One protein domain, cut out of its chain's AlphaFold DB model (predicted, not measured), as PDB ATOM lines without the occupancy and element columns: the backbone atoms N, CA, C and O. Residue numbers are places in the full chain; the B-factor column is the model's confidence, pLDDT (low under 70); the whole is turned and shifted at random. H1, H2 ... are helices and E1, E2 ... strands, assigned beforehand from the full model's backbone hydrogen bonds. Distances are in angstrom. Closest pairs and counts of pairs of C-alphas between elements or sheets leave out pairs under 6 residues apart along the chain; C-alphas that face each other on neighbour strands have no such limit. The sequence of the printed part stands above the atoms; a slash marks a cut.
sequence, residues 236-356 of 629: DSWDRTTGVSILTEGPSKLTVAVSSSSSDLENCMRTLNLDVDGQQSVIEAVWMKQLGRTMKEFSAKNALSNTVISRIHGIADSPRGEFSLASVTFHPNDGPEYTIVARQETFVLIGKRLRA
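Overview. This is residues 236 to 356 of the 629 residues of the protein "zf-TFIIIC domain-containing protein" of fungal sp. No.11243 (UniProt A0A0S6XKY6). What is the main picture? A strongly twisted sheet of three strands, E4 E5 E6, has one helix, H1, packed slantwise on it, and a second sheet of three strands, E1 E2 E3, stands partly face to face with it as a loose sandwich, E1 nearest to E4. The link of residues 333 to 346 and the turn at Asp 277 lie at the two ends of the length. What is it made of? The printed part has 121 residues, with named elements in the order E1 E2 E3 H1 E4 E5 E6; both sheets are antiparallel and the class is mixed, helices and strands. How large is it? It is compact, with a radius of gyration of the C-alphas of 15.5 A, and elongated, spanning 49 by 29 by 23 A.

Along the chain. Where do the first strands run? E1, residues 241 to 248, begins at C-alpha 241 (-24.565, 22.907, -10.159); E2 is residues 253 to 260, 23.4 A long, and E3 residues 269 to 275. What follows? H1, residues 286 to 301, is 23.2 A long. E4, residues 308 to 317, is 25.9 A long and bends by 58 degrees at residue 313; E5, residues 323 to 332, is 28.8 A long. Where does the last strand end? E6, residues 347 to 352, ends at C-alpha 352 (-33.932, 28.584, -29.049).

Arrangement. How are the strands paired? E1 E2 E3 and E4 E5 E6 are meanders, each strand the antiparallel neighbour of the one before. N 245 and O 257 of the hairpin E1 and E2 are 2.9 A apart, N 256 and O 272 of E2 and E3 2.8 A, N 311 and O 329 of E4 and E5 2.8 A, and N 326 and O 349 of E5 and E6 2.9 A, each within hydrogen-bond range. How do the sheets meet? They form a sandwich, two sheets face to face, with best planes 27 degrees apart; the closest C-alphas of E1 and E4, Gly 243 and Ile 315, are 4.9 A apart. Where is H1? It is on the sheet E4 E5 E6 as two layers, a helix on one face of a sheet, at a height over the sheet of 6.4 A, and its closest C-alphas to E6, Trp 287 and Gly 351, are 4.3 A apart. In H1, 11 of 12 O i to N i+4 pairs are within hydrogen-bond range.

Size, cuts and confidence. How far does it reach? The two C-alphas farthest apart, Asp 277 and Ile 340, are 50.8 A apart. Is it unbroken? The printed part has no cut, and the link E5 to E6, 14 residues, is long. Where is confidence low? The mean pLDDT of the printed part is 75.2, and 32 residues are under 70, among them residues 275 to 287.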
ATOM      1  N   ASP A 236     -32.451  16.632  -6.050       60.22
ATOM      2  CA  ASP A 236     -32.409  15.246  -5.549       60.22
ATOM      3  C   ASP A 236     -31.017  14.604  -5.733       60.22
ATOM      4  O   ASP A 236     -30.752  13.508  -5.238       60.22
ATOM      5  N   SER A 237     -30.112  15.290  -6.439       64.31
ATOM      6  CA  SER A 237     -28.741  14.868  -6.671       64.31
ATOM      7  C   SER A 237     -27.735  15.679  -5.848       64.31
ATOM      8  O   SER A 237     -27.862  16.883  -5.629       64.31
ATOM      9  N   TRP A 238     -26.688  14.997  -5.387       68.44
ATOM     10  CA  TRP A 238     -25.564  15.608  -4.669       68.44
ATOM     11  C   TRP A 238     -24.576  16.301  -5.619       68.44
ATOM     12  O   TRP A 238     -23.484  16.696  -5.201       68.44
ATOM     13  N   ASP A 239     -24.942  16.432  -6.894       71.19
ATOM     14  CA  ASP A 239     -24.071  16.961  -7.926       71.19
ATOM     15  C   ASP A 239     -23.889  18.466  -7.789       71.19
ATOM     16  O   ASP A 239     -24.738  19.213  -7.296       71.19
ATOM     17  N   ARG A 240     -22.738  18.933  -8.268       74.50
ATOM     18  CA  ARG A 240     -22.441  20.356  -8.309       74.50
ATOM     19  C   ARG A 240     -23.268  21.003  -9.409       74.50
ATOM     20  O   ARG A 240     -23.272  20.531 -10.542       74.50
ATOM     21  N   THR A 241     -23.884  22.139  -9.117       78.88
ATOM     22  CA  THR A 241     -24.565  22.907 -10.159       78.88
ATOM     23  C   THR A 241     -23.577  23.674 -11.020       78.88
ATOM     24  O   THR A 241     -22.674  24.333 -10.493       78.88
ATOM     25  N   THR A 242     -23.739  23.593 -12.336       79.19
ATOM     26  CA  THR A 242     -22.762  24.118 -13.303       79.19
ATOM     27  C   THR A 242     -23.197  25.417 -13.955       79.19
ATOM     28  O   THR A 242     -22.347  26.225 -14.330       79.19
ATOM     29  N   GLY A 243     -24.497  25.693 -13.987       78.62
ATOM     30  CA  GLY A 243     -25.037  26.937 -14.512       78.62
ATOM     31  C   GLY A 243     -26.483  27.185 -14.099       78.62
ATOM     32  O   GLY A 243     -27.231  26.256 -13.789       78.62
ATOM     33  N   VAL A 244     -26.850  28.463 -14.127       80.56
ATOM     34  CA  VAL A 244     -28.214  28.960 -13.935       80.56
ATOM     35  C   VAL A 244     -28.553  29.826 -15.145       80.56
ATOM     36  O   VAL A 244     -27.740  30.655 -15.548       80.56
ATOM     37  N   SER A 245     -29.736  29.625 -15.718       78.69
ATOM     38  CA  SER A 245     -30.291  30.413 -16.821       78.69
ATOM     39  C   SER A 245     -31.654  30.955 -16.396       78.69
ATOM     40  O   SER A 245     -32.468  30.216 -15.843       78.69
ATOM     41  N   ILE A 246     -31.901  32.250 -16.615       76.19
ATOM     42  CA  ILE A 246     -33.126  32.938 -16.164       76.19
ATOM     43  C   ILE A 246     -33.943  33.365 -17.372       76.19
ATOM     44  O   ILE A 246     -33.461  34.137 -18.207       76.19
ATOM     45  N   LEU A 247     -35.149  32.824 -17.495       70.31
ATOM     46  CA  LEU A 247     -36.080  33.042 -18.595       70.31
ATOM     47  C   LEU A 247     -37.173  33.983 -18.154       70.31
ATOM     48  O   LEU A 247     -37.807  33.736 -17.145       70.31
ATOM     49  N   THR A 248     -37.433  35.009 -18.951       64.38
ATOM     50  CA  THR A 248     -38.520  35.949 -18.701       64.38
ATOM     51  C   THR A 248     -39.550  35.793 -19.818       64.38
ATOM     52  O   THR A 248     -39.308  36.218 -20.949       64.38
ATOM     53  N   GLU A 249     -40.689  35.166 -19.524       59.38
ATOM     54  CA  GLU A 249     -41.808  34.923 -20.454       59.38
ATOM     55  C   GLU A 249     -42.863  36.042 -20.371       59.38
ATOM     56  O   GLU A 249     -44.068  35.803 -20.346       59.38
ATOM     57  N   GLY A 250     -42.402  37.294 -20.290       57.28
ATOM     58  CA  GLY A 250     -43.242  38.476 -20.067       57.28
ATOM     59  C   GLY A 250     -42.944  39.170 -18.732       57.28
ATOM     60  O   GLY A 250     -42.044  38.752 -18.013       57.28
ATOM     61  N   PRO A 251     -43.669  40.246 -18.386       56.06
ATOM     62  CA  PRO A 251     -43.352  41.083 -17.222       56.06
ATOM     63  C   PRO A 251     -43.537  40.388 -15.860       56.06
ATOM     64  O   PRO A 251     -43.015  40.875 -14.866       56.06
ATOM     65  N   SER A 252     -44.275  39.274 -15.793       58.47
ATOM     66  CA  SER A 252     -44.639  38.603 -14.533       58.47
ATOM     67  C   SER A 252     -44.284  37.115 -14.469       58.47
ATOM     68  O   SER A 252     -44.474  36.493 -13.426       58.47
ATOM     69  N   LYS A 253     -43.763  36.538 -15.556       68.81
ATOM     70  CA  LYS A 253     -43.433  35.112 -15.641       68.81
ATOM     71  C   LYS A 253     -41.944  34.923 -15.775       68.81
ATOM     72  O   LYS A 253     -41.350  35.337 -16.772       68.81
ATOM     73  N   LEU A 254     -41.355  34.280 -14.777       73.75
ATOM     74  CA  LEU A 254     -39.941  33.977 -14.771       73.75
ATOM     75  C   LEU A 254     -39.724  32.474 -14.610       73.75
ATOM     76  O   LEU A 254     -40.322  31.852 -13.746       73.75
ATOM     77  N   THR A 255     -38.835  31.883 -15.397       75.12
ATOM     78  CA  THR A 255     -38.423  30.485 -15.260       75.12
ATOM     79  C   THR A 255     -36.932  30.428 -14.976       75.12
ATOM     80  O   THR A 255     -36.121  30.929 -15.750       75.12
ATOM     81  N   VAL A 256     -36.541  29.800 -13.874       77.88
ATOM     82  CA  VAL A 256     -35.138  29.545 -13.540       77.88
ATOM     83  C   VAL A 256     -34.798  28.122 -13.952       77.88
ATOM     84  O   VAL A 256     -35.415  27.171 -13.484       77.88
ATOM     85  N   ALA A 257     -33.811  27.966 -14.826       78.62
ATOM     86  CA  ALA A 257     -33.289  26.676 -15.244       78.62
ATOM     87  C   ALA A 257     -31.919  26.446 -14.594       78.62
ATOM     88  O   ALA A 257     -31.007  27.256 -14.755       78.62
ATOM     89  N   VAL A 258     -31.771  25.342 -13.867       79.62
ATOM     90  CA  VAL A 258     -30.547  24.967 -13.150       79.62
ATOM     91  C   VAL A 258     -29.995  23.676 -13.743       79.62
ATOM     92  O   VAL A 258     -30.745  22.719 -13.923       79.62
ATOM     93  N   SER A 259     -28.689  23.660 -14.024       80.06
ATOM     94  CA  SER A 259     -27.960  22.472 -14.499       80.06
ATOM     95  C   SER A 259     -27.104  21.841 -13.419       80.06
ATOM     96  O   SER A 259     -26.460  22.554 -12.642       80.06
ATOM     97  N   SER A 260     -27.026  20.513 -13.453       80.06
ATOM     98  CA  SER A 260     -26.119  19.702 -12.636       80.06
ATOM     99  C   SER A 260     -24.936  19.181 -13.462       80.06
ATOM    100  O   SER A 260     -25.035  18.985 -14.673       80.06
ATOM    101  N   SER A 261     -23.784  18.968 -12.816       76.25
ATOM    102  CA  SER A 261     -22.520  18.626 -13.486       76.25
ATOM    103  C   SER A 261     -22.489  17.241 -14.115       76.25
ATOM    104  O   SER A 261     -21.823  17.048 -15.128       76.25
ATOM    105  N   SER A 262     -23.131  16.264 -13.484       72.81
ATOM    106  CA  SER A 262     -23.103  14.864 -13.893       72.81
ATOM    107  C   SER A 262     -24.450  14.272 -13.559       72.81
ATOM    108  O   SER A 262     -24.846  14.301 -12.408       72.81
ATOM    109  N   SER A 263     -25.166  13.774 -14.551       65.19
ATOM    110  CA  SER A 263     -26.539  13.323 -14.329       65.19
ATOM    111  C   SER A 263     -27.060  12.613 -15.563       65.19
ATOM    112  O   SER A 263     -26.695  12.957 -16.696       65.19
ATOM    113  N   ASP A 264     -27.981  11.686 -15.334       67.81
ATOM    114  CA  ASP A 264     -28.829  11.142 -16.386       67.81
ATOM    115  C   ASP A 264     -29.655  12.258 -17.040       67.81
ATOM    116  O   ASP A 264     -29.872  13.322 -16.451       67.81
ATOM    117  N   LEU A 265     -30.136  12.011 -18.260       64.62
ATOM    118  CA  LEU A 265     -30.880  12.993 -19.056       64.62
ATOM    119  C   LEU A 265     -32.048  13.630 -18.276       64.62
ATOM    120  O   LEU A 265     -32.293  14.823 -18.418       64.62
ATOM    121  N   GLU A 266     -32.718  12.864 -17.414       63.78
ATOM    122  CA  GLU A 266     -33.860  13.323 -16.607       63.78
ATOM    123  C   GLU A 266     -33.462  14.224 -15.423       63.78
ATOM    124  O   GLU A 266     -34.272  15.020 -14.958       63.78
ATOM    125  N   ASN A 267     -32.214  14.137 -14.949       64.56
ATOM    126  CA  ASN A 267     -31.723  14.878 -13.780       64.56
ATOM    127  C   ASN A 267     -30.727  15.994 -14.129       64.56
ATOM    128  O   ASN A 267     -30.279  16.713 -13.236       64.56
ATOM    129  N   CYS A 268     -30.384  16.157 -15.409       67.69
ATOM    130  CA  CYS A 268     -29.379  17.130 -15.849       67.69
ATOM    131  C   CYS A 268     -29.823  18.580 -15.795       67.69
ATOM    132  O   CYS A 268     -28.985  19.475 -15.665       67.69
ATOM    133  N   MET A 269     -31.133  18.795 -15.831       71.94
ATOM    134  CA  MET A 269     -31.748  20.100 -15.761       71.94
ATOM    135  C   MET A 269     -32.998  20.047 -14.910       71.94
ATOM    136  O   MET A 269     -33.831  19.154 -15.046       71.94
ATOM    137  N   ARG A 270     -33.165  21.065 -14.077       73.19
ATOM    138  CA  ARG A 270     -34.406  21.327 -13.355       73.19
ATOM    139  C   ARG A 270     -34.856  22.736 -13.710       73.19
ATOM    140  O   ARG A 270     -34.067  23.677 -13.634       73.19
ATOM    141  N   THR A 271     -36.106  22.877 -14.131       72.75
ATOM    142  CA  THR A 271     -36.732  24.174 -14.391       72.75
ATOM    143  C   THR A 271     -37.724  24.490 -13.284       72.75
ATOM    144  O   THR A 271     -38.456  23.621 -12.816       72.75
ATOM    145  N   LEU A 272     -37.713  25.738 -12.831       73.19
ATOM    146  CA  LEU A 272     -38.600  26.253 -11.804       73.19
ATOM    147  C   LEU A 272     -39.317  27.478 -12.353       73.19
ATOM    148  O   LEU A 272     -38.683  28.496 -12.624       73.19
ATOM    149  N   ASN A 273     -40.634  27.382 -12.480       72.25
ATOM    150  CA  ASN A 273     -41.464  28.515 -12.856       72.25
ATOM    151  C   ASN A 273     -41.803  29.333 -11.613       72.25
ATOM    152  O   ASN A 273     -42.489  28.881 -10.699       72.25
ATOM    153  N   LEU A 274     -41.272  30.543 -11.598       70.44
ATOM    154  CA  LEU A 274     -41.536  31.607 -10.656       70.44
ATOM    155  C   LEU A 274     -42.567  32.535 -11.297       70.44
ATOM    156  O   LEU A 274     -42.238  33.593 -11.836       70.44
ATOM    157  N   ASP A 275     -43.823  32.099 -11.282       64.12
ATOM    158  CA  ASP A 275     -44.933  33.008 -11.542       64.12
ATOM    159  C   ASP A 275     -45.004  34.004 -10.375       64.12
ATOM    160  O   ASP A 275     -44.889  33.605  -9.210       64.12
ATOM    161  N   VAL A 276     -45.218  35.292 -10.657       54.62
ATOM    162  CA  VAL A 276     -45.538  36.268  -9.596       54.62
ATOM    163  C   VAL A 276     -46.816  35.845  -8.838       54.62
ATOM    164  O   VAL A 276     -46.933  36.150  -7.654       54.62
ATOM    165  N   ASP A 277     -47.682  35.031  -9.468       46.41
ATOM    166  CA  ASP A 277     -48.970  34.545  -8.941       46.41
ATOM    167  C   ASP A 277     -49.026  33.026  -8.614       46.41
ATOM    168  O   ASP A 277     -50.098  32.473  -8.363       46.41
ATOM    169  N   GLY A 278     -47.886  32.322  -8.572       44.66
ATOM    170  CA  GLY A 278     -47.780  30.980  -7.973       44.66
ATOM    171  C   GLY A 278     -48.247  29.750  -8.777       44.66
ATOM    172  O   GLY A 278     -48.390  28.685  -8.172       44.66
ATOM    173  N   GLN A 279     -48.458  29.813 -10.100       41.09
ATOM    174  CA  GLN A 279     -48.717  28.601 -10.901       41.09
ATOM    175  C   GLN A 279     -47.430  27.982 -11.471       41.09
ATOM    176  O   GLN A 279     -46.681  28.597 -12.225       41.09
ATOM    177  N   GLN A 280     -47.186  26.714 -11.130       46.78
ATOM    178  CA  GLN A 280     -46.072  25.931 -11.663       46.78
ATOM    179  C   GLN A 280     -46.490  25.242 -12.969       46.78
ATOM    180  O   GLN A 280     -47.324  24.339 -12.963       46.78
ATOM    181  N   SER A 281     -45.879  25.622 -14.087       44.91
ATOM    182  CA  SER A 281     -45.795  24.770 -15.279       44.91
ATOM    183  C   SER A 281     -44.349  24.292 -15.452       44.91
ATOM    184  O   SER A 281     -43.416  24.933 -14.982       44.91
ATOM    185  N   VAL A 282     -44.135  23.122 -16.052       47.88
ATOM    186  CA  VAL A 282     -42.784  22.621 -16.354       47.88
ATOM    187  C   VAL A 282     -42.521  22.906 -17.822       47.88
ATOM    188  O   VAL A 282     -43.203  22.361 -18.688       47.88
ATOM    189  N   ILE A 283     -41.555  23.776 -18.107       53.69
ATOM    190  CA  ILE A 283     -41.163  24.097 -19.481       53.69
ATOM    191  C   ILE A 283     -39.899  23.308 -19.809       53.69
ATOM    192  O   ILE A 283     -38.860  23.466 -19.161       53.69
ATOM    193  N   GLU A 284     -39.996  22.434 -20.807       56.34
ATOM    194  CA  GLU A 284     -38.868  21.667 -21.327       56.34
ATOM    195  C   GLU A 284     -38.065  22.550 -22.302       56.34
ATOM    196  O   GLU A 284     -38.526  22.873 -23.397       56.34
ATOM    197  N   ALA A 285     -36.861  22.973 -21.910       59.81
ATOM    198  CA  ALA A 285     -35.954  23.730 -22.767       59.81
ATOM    199  C   ALA A 285     -35.617  22.962 -24.062       59.81
ATOM    200  O   ALA A 285     -35.247  21.790 -24.030       59.81
ATOM    201  N   VAL A 286     -35.692  23.633 -25.219       64.81
ATOM    202  CA  VAL A 286     -35.538  23.019 -26.558       64.81
ATOM    203  C   VAL A 286     -34.214  22.265 -26.728       64.81
ATOM    204  O   VAL A 286     -34.178  21.209 -27.362       64.81
ATOM    205  N   TRP A 287     -33.125  22.758 -26.133       69.38
ATOM    206  CA  TRP A 287     -31.829  22.084 -26.202       69.38
ATOM    207  C   TRP A 287     -31.795  20.755 -25.431       69.38
ATOM    208  O   TRP A 287     -30.951  19.927 -25.750       69.38
ATOM    209  N   MET A 288     -32.716  20.481 -24.495       71.50
ATOM    210  CA  MET A 288     -32.806  19.165 -23.834       71.50
ATOM    211  C   MET A 288     -33.231  18.067 -24.813       71.50
ATOM    212  O   MET A 288     -32.690  16.962 -24.799       71.50
ATOM    213  N   LYS A 289     -34.125  18.390 -25.757       76.12
ATOM    214  CA  LYS A 289     -34.473  17.469 -26.851       76.12
ATOM    215  C   LYS A 289     -33.267  17.201 -27.745       76.12
ATOM    216  O   LYS A 289     -33.065  16.071 -28.185       76.12
ATOM    217  N   GLN A 290     -32.459  18.229 -28.006       79.94
ATOM    218  CA  GLN A 290     -31.218  18.086 -28.763       79.94
ATOM    219  C   GLN A 290     -30.183  17.255 -27.994       79.94
ATOM    220  O   GLN A 290     -29.605  16.345 -28.576       79.94
ATOM    221  N   LEU A 291     -30.034  17.482 -26.687       83.56
ATOM    222  CA  LEU A 291     -29.180  16.700 -25.796       83.56
ATOM    223  C   LEU A 291     -29.529  15.210 -25.868       83.56
ATOM    224  O   LEU A 291     -28.650  14.387 -26.103       83.56
ATOM    225  N   GLY A 292     -30.815  14.865 -25.753       83.94
ATOM    226  CA  GLY A 292     -31.273  13.480 -25.864       83.94
ATOM    227  C   GLY A 292     -30.995  12.848 -27.234       83.94
ATOM    228  O   GLY A 292     -30.686  11.660 -27.309       83.94
ATOM    229  N   ARG A 293     -31.065  13.623 -28.328       86.38
ATOM    230  CA  ARG A 293     -30.696  13.147 -29.675       86.38
ATOM    231  C   ARG A 293     -29.195  12.893 -29.784       86.38
ATOM    232  O   ARG A 293     -28.804  11.788 -30.147       86.38
ATOM    233  N   THR A 294     -28.368  13.861 -29.395       87.50
ATOM    234  CA  THR A 294     -26.905  13.740 -29.458       87.50
ATOM    235  C   THR A 294     -26.389  12.627 -28.541       87.50
ATOM    236  O   THR A 294     -25.495  11.877 -28.921       87.50
ATOM    237  N   MET A 295     -27.004  12.435 -27.373       87.69
ATOM    238  CA  MET A 295     -26.698  11.321 -26.472       87.69
ATOM    239  C   MET A 295     -26.985   9.958 -27.121       87.69
ATOM    240  O   MET A 295     -26.176   9.037 -27.008       87.69
ATOM    241  N   LYS A 296     -28.106   9.822 -27.843       88.19
ATOM    242  CA  LYS A 296     -28.437   8.599 -28.599       88.19
ATOM    243  C   LYS A 296     -27.469   8.360 -29.756       88.19
ATOM    244  O   LYS A 296     -27.045   7.227 -29.960       88.19
ATOM    245  N   GLU A 297     -27.092   9.408 -30.483       88.88
ATOM    246  CA  GLU A 297     -26.085   9.332 -31.548       88.88
ATOM    247  C   GLU A 297     -24.727   8.877 -31.001       88.88
ATOM    248  O   GLU A 297     -24.097   7.984 -31.566       88.88
ATOM    249  N   PHE A 298     -24.304   9.427 -29.858       87.62
ATOM    250  CA  PHE A 298     -23.073   9.029 -29.180       87.62
ATOM    251  C   PHE A 298     -23.125   7.572 -28.699       87.62
ATOM    252  O   PHE A 298     -22.179   6.815 -28.919       87.62
ATOM    253  N   SER A 299     -24.240   7.166 -28.087       88.38
ATOM    254  CA  SER A 299     -24.500   5.787 -27.663       88.38
ATOM    255  C   SER A 299     -24.386   4.806 -28.835       88.38
ATOM    256  O   SER A 299     -23.674   3.806 -28.741       88.38
ATOM    257  N   ALA A 300     -25.022   5.124 -29.968       89.69
ATOM    258  CA  ALA A 300     -24.983   4.304 -31.176       89.69
ATOM    259  C   ALA A 300     -23.575   4.233 -31.789       89.69
ATOM    260  O   ALA A 300     -23.115   3.147 -32.137       89.69
ATOM    261  N   LYS A 301     -22.865   5.368 -31.871       88.69
ATOM    262  CA  LYS A 301     -21.492   5.447 -32.401       88.69
ATOM    263  C   LYS A 301     -20.505   4.592 -31.601       88.69
ATOM    264  O   LYS A 301     -19.571   4.051 -32.185       88.69
ATOM    265  N   ASN A 302     -20.715   4.467 -30.290       85.88
ATOM    266  CA  ASN A 302     -19.808   3.765 -29.378       85.88
ATOM    267  C   ASN A 302     -20.340   2.401 -28.897       85.88
ATOM    268  O   ASN A 302     -19.728   1.791 -28.027       85.88
ATOM    269  N   ALA A 303     -21.458   1.914 -29.452       87.69
ATOM    270  CA  ALA A 303     -22.098   0.646 -29.079       87.69
ATOM    271  C   ALA A 303     -22.421   0.510 -27.572       87.69
ATOM    272  O   ALA A 303     -22.336  -0.575 -27.002       87.69
ATOM    273  N   LEU A 304     -22.833   1.610 -26.933       83.94
ATOM    274  CA  LEU A 304     -23.044   1.684 -25.481       83.94
ATOM    275  C   LEU A 304     -24.455   1.274 -25.032       83.94
ATOM    276  O   LEU A 304     -24.799   1.461 -23.884       83.94
ATOM    277  N   SER A 305     -25.332   0.747 -25.893       84.81
ATOM    278  CA  SER A 305     -26.675   0.266 -25.479       84.81
ATOM    279  C   SER A 305     -27.494   1.254 -24.610       84.81
ATOM    280  O   SER A 305     -28.308   0.842 -23.790       84.81
ATOM    281  N   ASN A 306     -27.298   2.564 -24.805       78.25
ATOM    282  CA  ASN A 306     -27.859   3.676 -24.020       78.25
ATOM    283  C   ASN A 306     -27.342   3.828 -22.576       78.25
ATOM    284  O   ASN A 306     -27.911   4.613 -21.821       78.25
ATOM    285  N   THR A 307     -26.231   3.186 -22.206       85.19
ATOM    286  CA  THR A 307     -25.493   3.440 -20.957       85.19
ATOM    287  C   THR A 307     -24.555   4.639 -21.123       85.19
ATOM    288  O   THR A 307     -23.331   4.536 -21.086       85.19
ATOM    289  N   VAL A 308     -25.137   5.821 -21.330       85.94
ATOM    290  CA  VAL A 308     -24.384   7.072 -21.491       85.94
ATOM    291  C   VAL A 308     -24.759   8.042 -20.379       85.94
ATOM    292  O   VAL A 308     -25.936   8.252 -20.113       85.94
ATOM    293  N   ILE A 309     -23.760   8.663 -19.763       86.44
ATOM    294  CA  ILE A 309     -23.942   9.824 -18.891       86.44
ATOM    295  C   ILE A 309     -23.593  11.096 -19.650       86.44
ATOM    296  O   ILE A 309     -22.659  11.132 -20.457       86.44
ATOM    297  N   SER A 310     -24.333  12.160 -19.358       86.12
ATOM    298  CA  SER A 310     -24.014  13.502 -19.831       86.12
ATOM    299  C   SER A 310     -23.371  14.306 -18.705       86.12
ATOM    300  O   SER A 310     -23.791  14.221 -17.549       86.12
ATOM    301  N   ARG A 311     -22.340  15.083 -19.039       86.69
ATOM    302  CA  ARG A 311     -21.719  16.038 -18.120       86.69
ATOM    303  C   ARG A 311     -21.823  17.439 -18.686       86.69
ATOM    304  O   ARG A 311     -21.264  17.718 -19.745       86.69
ATOM    305  N   ILE A 312     -22.538  18.311 -17.983       86.50
ATOM    306  CA  ILE A 312     -22.715  19.711 -18.371       86.50
ATOM    307  C   ILE A 312     -21.621  20.527 -17.695       86.50
ATOM    308  O   ILE A 312     -21.595  20.633 -16.474       86.50
ATOM    309  N   HIS A 313     -20.735  21.136 -18.478       86.69
ATOM    310  CA  HIS A 313     -19.621  21.946 -17.967       86.69
ATOM    311  C   HIS A 313     -20.023  23.392 -17.674       86.69
ATOM    312  O   HIS A 313     -19.392  24.061 -16.858       86.69
ATOM    313  N   GLY A 314     -21.086  23.875 -18.315       85.69
ATOM    314  CA  GLY A 314     -21.620  25.209 -18.087       85.69
ATOM    315  C   GLY A 314     -22.764  25.553 -19.030       85.69
ATOM    316  O   GLY A 314     -22.947  24.916 -20.071       85.69
ATOM    317  N   ILE A 315     -23.510  26.587 -18.642       83.81
ATOM    318  CA  ILE A 315     -24.596  27.176 -19.424       83.81
ATOM    319  C   ILE A 315     -24.350  28.677 -19.556       83.81
ATOM    320  O   ILE A 315     -23.898  29.318 -18.606       83.81
ATOM    321  N   ALA A 316     -24.659  29.225 -20.726       83.44
ATOM    322  CA  ALA A 316     -24.667  30.658 -20.974       83.44
ATOM    323  C   ALA A 316     -25.908  31.056 -21.777       83.44
ATOM    324  O   ALA A 316     -26.287  30.375 -22.732       83.44
ATOM    325  N   ASP A 317     -26.512  32.180 -21.412       79.38
ATOM    326  CA  ASP A 317     -27.588  32.791 -22.188       79.38
ATOM    327  C   ASP A 317     -27.000  33.766 -23.214       79.38
ATOM    328  O   ASP A 317     -25.974  34.411 -22.973       79.38
ATOM    329  N   SER A 318     -27.650  33.896 -24.373       77.44
ATOM    330  CA  SER A 318     -27.299  34.953 -25.321       77.44
ATOM    331  C   SER A 318     -27.540  36.330 -24.684       77.44
ATOM    332  O   SER A 318     -28.408  36.457 -23.820       77.44
ATOM    333  N   PRO A 319     -26.846  37.400 -25.117       72.75
ATOM    334  CA  PRO A 319     -27.040  38.739 -24.546       72.75
ATOM    335  C   PRO A 319     -28.497  39.230 -24.570       72.75
ATOM    336  O   PRO A 319     -28.916  39.985 -23.697       72.75
ATOM    337  N   ARG A 320     -29.288  38.777 -25.555       70.12
ATOM    338  CA  ARG A 320     -30.726  39.078 -25.666       70.12
ATOM    339  C   ARG A 320     -31.624  38.127 -24.865       70.12
ATOM    340  O   ARG A 320     -32.814  38.395 -24.746       70.12
ATOM    341  N   GLY A 321     -31.077  37.029 -24.345       70.12
ATOM    342  CA  GLY A 321     -31.806  35.995 -23.615       70.12
ATOM    343  C   GLY A 321     -32.678  35.094 -24.494       70.12
ATOM    344  O   GLY A 321     -33.543  34.408 -23.959       70.12
ATOM    345  N   GLU A 322     -32.478  35.106 -25.818       70.75
ATOM    346  CA  GLU A 322     -33.278  34.363 -26.814       70.75
ATOM    347  C   GLU A 322     -32.745  32.958 -27.103       70.75
ATOM    348  O   GLU A 322     -33.489  32.073 -27.527       70.75
ATOM    349  N   PHE A 323     -31.453  32.749 -26.871       77.38
ATOM    350  CA  PHE A 323     -30.806  31.455 -27.012       77.38
ATOM    351  C   PHE A 323     -30.141  31.099 -25.695       77.38
ATOM    352  O   PHE A 323     -29.649  31.972 -24.981       77.38
ATOM    353  N   SER A 324     -30.102  29.807 -25.412       79.56
ATOM    354  CA  SER A 324     -29.294  29.245 -24.336       79.56
ATOM    355  C   SER A 324     -28.308  28.264 -24.946       79.56
ATOM    356  O   SER A 324     -28.632  27.546 -25.896       79.56
ATOM    357  N   LEU A 325     -27.091  28.283 -24.424       85.69
ATOM    358  CA  LEU A 325     -25.998  27.426 -24.838       85.69
ATOM    359  C   LEU A 325     -25.613  26.538 -23.665       85.69
ATOM    360  O   LEU A 325     -25.342  27.045 -22.578       85.69
ATOM    361  N   ALA A 326     -25.543  25.230 -23.899       86.25
ATOM    362  CA  ALA A 326     -25.015  24.258 -22.951       86.25
ATOM    363  C   ALA A 326     -23.759  23.591 -23.527       86.25
ATOM    364  O   ALA A 326     -23.761  23.114 -24.664       86.25
ATOM    365  N   SER A 327     -22.688  23.554 -22.733       90.56
ATOM    366  CA  SER A 327     -21.451  22.838 -23.062       90.56
ATOM    367  C   SER A 327     -21.474  21.461 -22.413       90.56
ATOM    368  O   SER A 327     -21.514  21.372 -21.183       90.56
ATOM    369  N   VAL A 328     -21.438  20.393 -23.211       89.56
ATOM    370  CA  VAL A 328     -21.701  19.026 -22.741       89.56
ATOM    371  C   VAL A 328     -20.673  18.025 -23.266       89.56
ATOM    372  O   VAL A 328     -20.251  18.098 -24.419       89.56
ATOM    373  N   THR A 329     -20.300  17.057 -22.432       89.69
ATOM    374  CA  THR A 329     -19.572  15.848 -22.844       89.69
ATOM    375  C   THR A 329     -20.381  14.594 -22.521       89.69
ATOM    376  O   THR A 329     -21.196  14.589 -21.597       89.69
ATOM    377  N   PHE A 330     -20.160  13.526 -23.287       88.00
ATOM    378  CA  PHE A 330     -20.836  12.240 -23.116       88.00
ATOM    379  C   PHE A 330     -19.818  11.165 -22.765       88.00
ATOM    380  O   PHE A 330     -18.740  11.132 -23.353       88.00
ATOM    381  N   HIS A 331     -20.167  10.301 -21.818       86.94
ATOM    382  CA  HIS A 331     -19.275   9.258 -21.323       86.94
ATOM    383  C   HIS A 331     -20.048   7.953 -21.096       86.94
ATOM    384  O   HIS A 331     -21.246   8.012 -20.817       86.94
ATOM    385  N   PRO A 332     -19.402   6.779 -21.184       87.69
ATOM    386  CA  PRO A 332     -19.999   5.521 -20.739       87.69
ATOM    387  C   PRO A 332     -20.384   5.589 -19.254       87.69
ATOM    388  O   PRO A 332     -19.632   6.133 -18.443       87.69
ATOM    389  N   ASN A 333     -21.542   5.038 -18.890       84.88
ATOM    390  CA  ASN A 333     -21.969   4.935 -17.488       84.88
ATOM    391  C   ASN A 333     -21.394   3.686 -16.791       84.88
ATOM    392  O   ASN A 333     -21.270   3.633 -15.572       84.88
ATOM    393  N   ASP A 334     -21.063   2.654 -17.563       79.44
ATOM    394  CA  ASP A 334     -20.835   1.285 -17.097       79.44
ATOM    395  C   ASP A 334     -19.356   0.865 -17.042       79.44
ATOM    396  O   ASP A 334     -19.044  -0.320 -16.919       79.44
ATOM    397  N   GLY A 335     -18.419   1.816 -17.054       77.12
ATOM    398  CA  GLY A 335     -17.006   1.492 -16.880       77.12
ATOM    399  C   GLY A 335     -16.058   2.690 -16.890       77.12
ATOM    400  O   GLY A 335     -16.452   3.812 -17.209       77.12
ATOM    401  N   PRO A 336     -14.781   2.467 -16.529       78.50
ATOM    402  CA  PRO A 336     -13.758   3.494 -16.627       78.50
ATOM    403  C   PRO A 336     -13.467   3.816 -18.095       78.50
ATOM    404  O   PRO A 336     -13.103   2.947 -18.886       78.50
ATOM    405  N   GLU A 337     -13.580   5.092 -18.448       80.12
ATOM    406  CA  GLU A 337     -13.233   5.580 -19.776       80.12
ATOM    407  C   GLU A 337     -11.766   6.024 -19.817       80.12
ATOM    408  O   GLU A 337     -11.340   6.911 -19.071       80.12
ATOM    409  N   TYR A 338     -10.985   5.441 -20.726       79.81
ATOM    410  CA  TYR A 338      -9.645   5.935 -21.020       79.81
ATOM    411  C   TYR A 338      -9.727   7.070 -22.043       79.81
ATOM    412  O   TYR A 338      -9.902   6.831 -23.239       79.81
ATOM    413  N   THR A 339      -9.580   8.313 -21.579       75.69
ATOM    414  CA  THR A 339      -9.568   9.490 -22.456       75.69
ATOM    415  C   THR A 339      -8.154  10.030 -22.648       75.69
ATOM    416  O   THR A 339      -7.395  10.229 -21.702       75.69
ATOM    417  N   ILE A 340      -7.797  10.298 -23.904       83.19
ATOM    418  CA  ILE A 340      -6.610  11.082 -24.255       83.19
ATOM    419  C   ILE A 340      -7.088  12.520 -24.415       83.19
ATOM    420  O   ILE A 340      -7.960  12.764 -25.245       83.19
ATOM    421  N   VAL A 341      -6.513  13.469 -23.669       82.94
ATOM    422  CA  VAL A 341      -6.952  14.882 -23.656       82.94
ATOM    423  C   VAL A 341      -7.071  15.467 -25.071       82.94
ATOM    424  O   VAL A 341      -8.051  16.125 -25.387       82.94
ATOM    425  N   ALA A 342      -6.135  15.138 -25.966       85.56
ATOM    426  CA  ALA A 342      -6.143  15.601 -27.357       85.56
ATOM    427  C   ALA A 342      -7.299  15.051 -28.226       85.56
ATOM    428  O   ALA A 342      -7.490  15.522 -29.341       85.56
ATOM    429  N   ARG A 343      -8.032  14.036 -27.755       80.94
ATOM    430  CA  ARG A 343      -9.182  13.420 -28.443       80.94
ATOM    431  C   ARG A 343     -10.515  13.700 -27.748       80.94
ATOM    432  O   ARG A 343     -11.526  13.144 -28.161       80.94
ATOM    433  N   GLN A 344     -10.526  14.501 -26.682       82.06
ATOM    434  CA  GLN A 344     -11.770  14.853 -26.010       82.06
ATOM    435  C   GLN A 344     -12.572  15.818 -26.886       82.06
ATOM    436  O   GLN A 344     -12.096  16.889 -27.259       82.06
ATOM    437  N   GLU A 345     -13.799  15.425 -27.207       84.69
ATOM    438  CA  GLU A 345     -14.755  16.236 -27.953       84.69
ATOM    439  C   GLU A 345     -15.754  16.850 -26.968       84.69
ATOM    440  O   GLU A 345     -16.256  16.173 -26.071       84.69
ATOM    441  N   THR A 346     -16.042  18.143 -27.123       89.44
ATOM    442  CA  THR A 346     -17.100  18.832 -26.371       89.44
ATOM    443  C   THR A 346     -18.184  19.269 -27.338       89.44
ATOM    444  O   THR A 346     -17.898  19.850 -28.385       89.44
ATOM    445  N   PHE A 347     -19.432  19.004 -26.976       89.38
ATOM    446  CA  PHE A 347     -20.599  19.388 -27.751       89.38
ATOM    447  C   PHE A 347     -21.135  20.717 -27.232       89.38
ATOM    448  O   PHE A 347     -21.338  20.898 -26.031       89.38
ATOM    449  N   VAL A 348     -21.386  21.641 -28.155       90.50
ATOM    450  CA  VAL A 348     -22.022  22.925 -27.867       90.50
ATOM    451  C   VAL A 348     -23.451  22.859 -28.387       90.50
ATOM    452  O   VAL A 348     -23.683  22.847 -29.595       90.50
ATOM    453  N   LEU A 349     -24.409  22.774 -27.469       87.25
ATOM    454  CA  LEU A 349     -25.828  22.681 -27.790       87.25
ATOM    455  C   LEU A 349     -26.447  24.072 -27.683       87.25
ATOM    456  O   LEU A 349     -26.442  24.663 -26.606       87.25
ATOM    457  N   ILE A 350     -26.974  24.589 -28.793       85.00
ATOM    458  CA  ILE A 350     -27.623  25.902 -28.854       85.00
ATOM    459  C   ILE A 350     -29.119  25.682 -29.049       85.00
ATOM    460  O   ILE A 350     -29.552  25.211 -30.097       85.00
ATOM    461  N   GLY A 351     -29.909  26.036 -28.038       76.94
ATOM    462  CA  GLY A 351     -31.364  25.953 -28.092       76.94
ATOM    463  C   GLY A 351     -32.009  27.324 -28.171       76.94
ATOM    464  O   GLY A 351     -31.690  28.206 -27.367       76.94
ATOM    465  N   LYS A 352     -32.974  27.474 -29.085       72.50
ATOM    466  CA  LYS A 352     -33.932  28.584 -29.049       72.50
ATOM    467  C   LYS A 352     -34.739  28.482 -27.762       72.50
ATOM    468  O   LYS A 352     -35.165  27.401 -27.351       72.50
ATOM    469  N   ARG A 353     -34.936  29.617 -27.123       66.06
ATOM    470  CA  ARG A 353     -35.732  29.720 -25.919       66.06
ATOM    471  C   ARG A 353     -37.201  29.876 -26.314       66.06
ATOM    472  O   ARG A 353     -37.504  30.716 -27.159       66.06
ATOM    473  N   LEU A 354     -38.086  29.009 -25.808       55.06
ATOM    474  CA  LEU A 354     -39.493  28.974 -26.226       55.06
ATOM    475  C   LEU A 354     -40.150  30.352 -26.049       55.06
ATOM    476  O   LEU A 354     -40.145  30.916 -24.961       55.06
ATOM    477  N   ARG A 355     -40.762  30.854 -27.122       52.91
ATOM    478  CA  ARG A 355     -41.947  31.708 -27.047       52.91
ATOM    479  C   ARG A 355     -43.066  30.955 -27.749       52.91
ATOM    480  O   ARG A 355     -42.902  30.563 -28.902       52.91
ATOM    481  N   ALA A 356     -44.161  30.729 -27.037       44.84
ATOM    482  CA  ALA A 356     -45.439  30.426 -27.655       44.84
ATOM    483  C   ALA A 356     -46.057  31.767 -28.071       44.84
ATOM    484  O   ALA A 356     -46.403  32.544 -27.192       44.84
TER     485      ALA A 356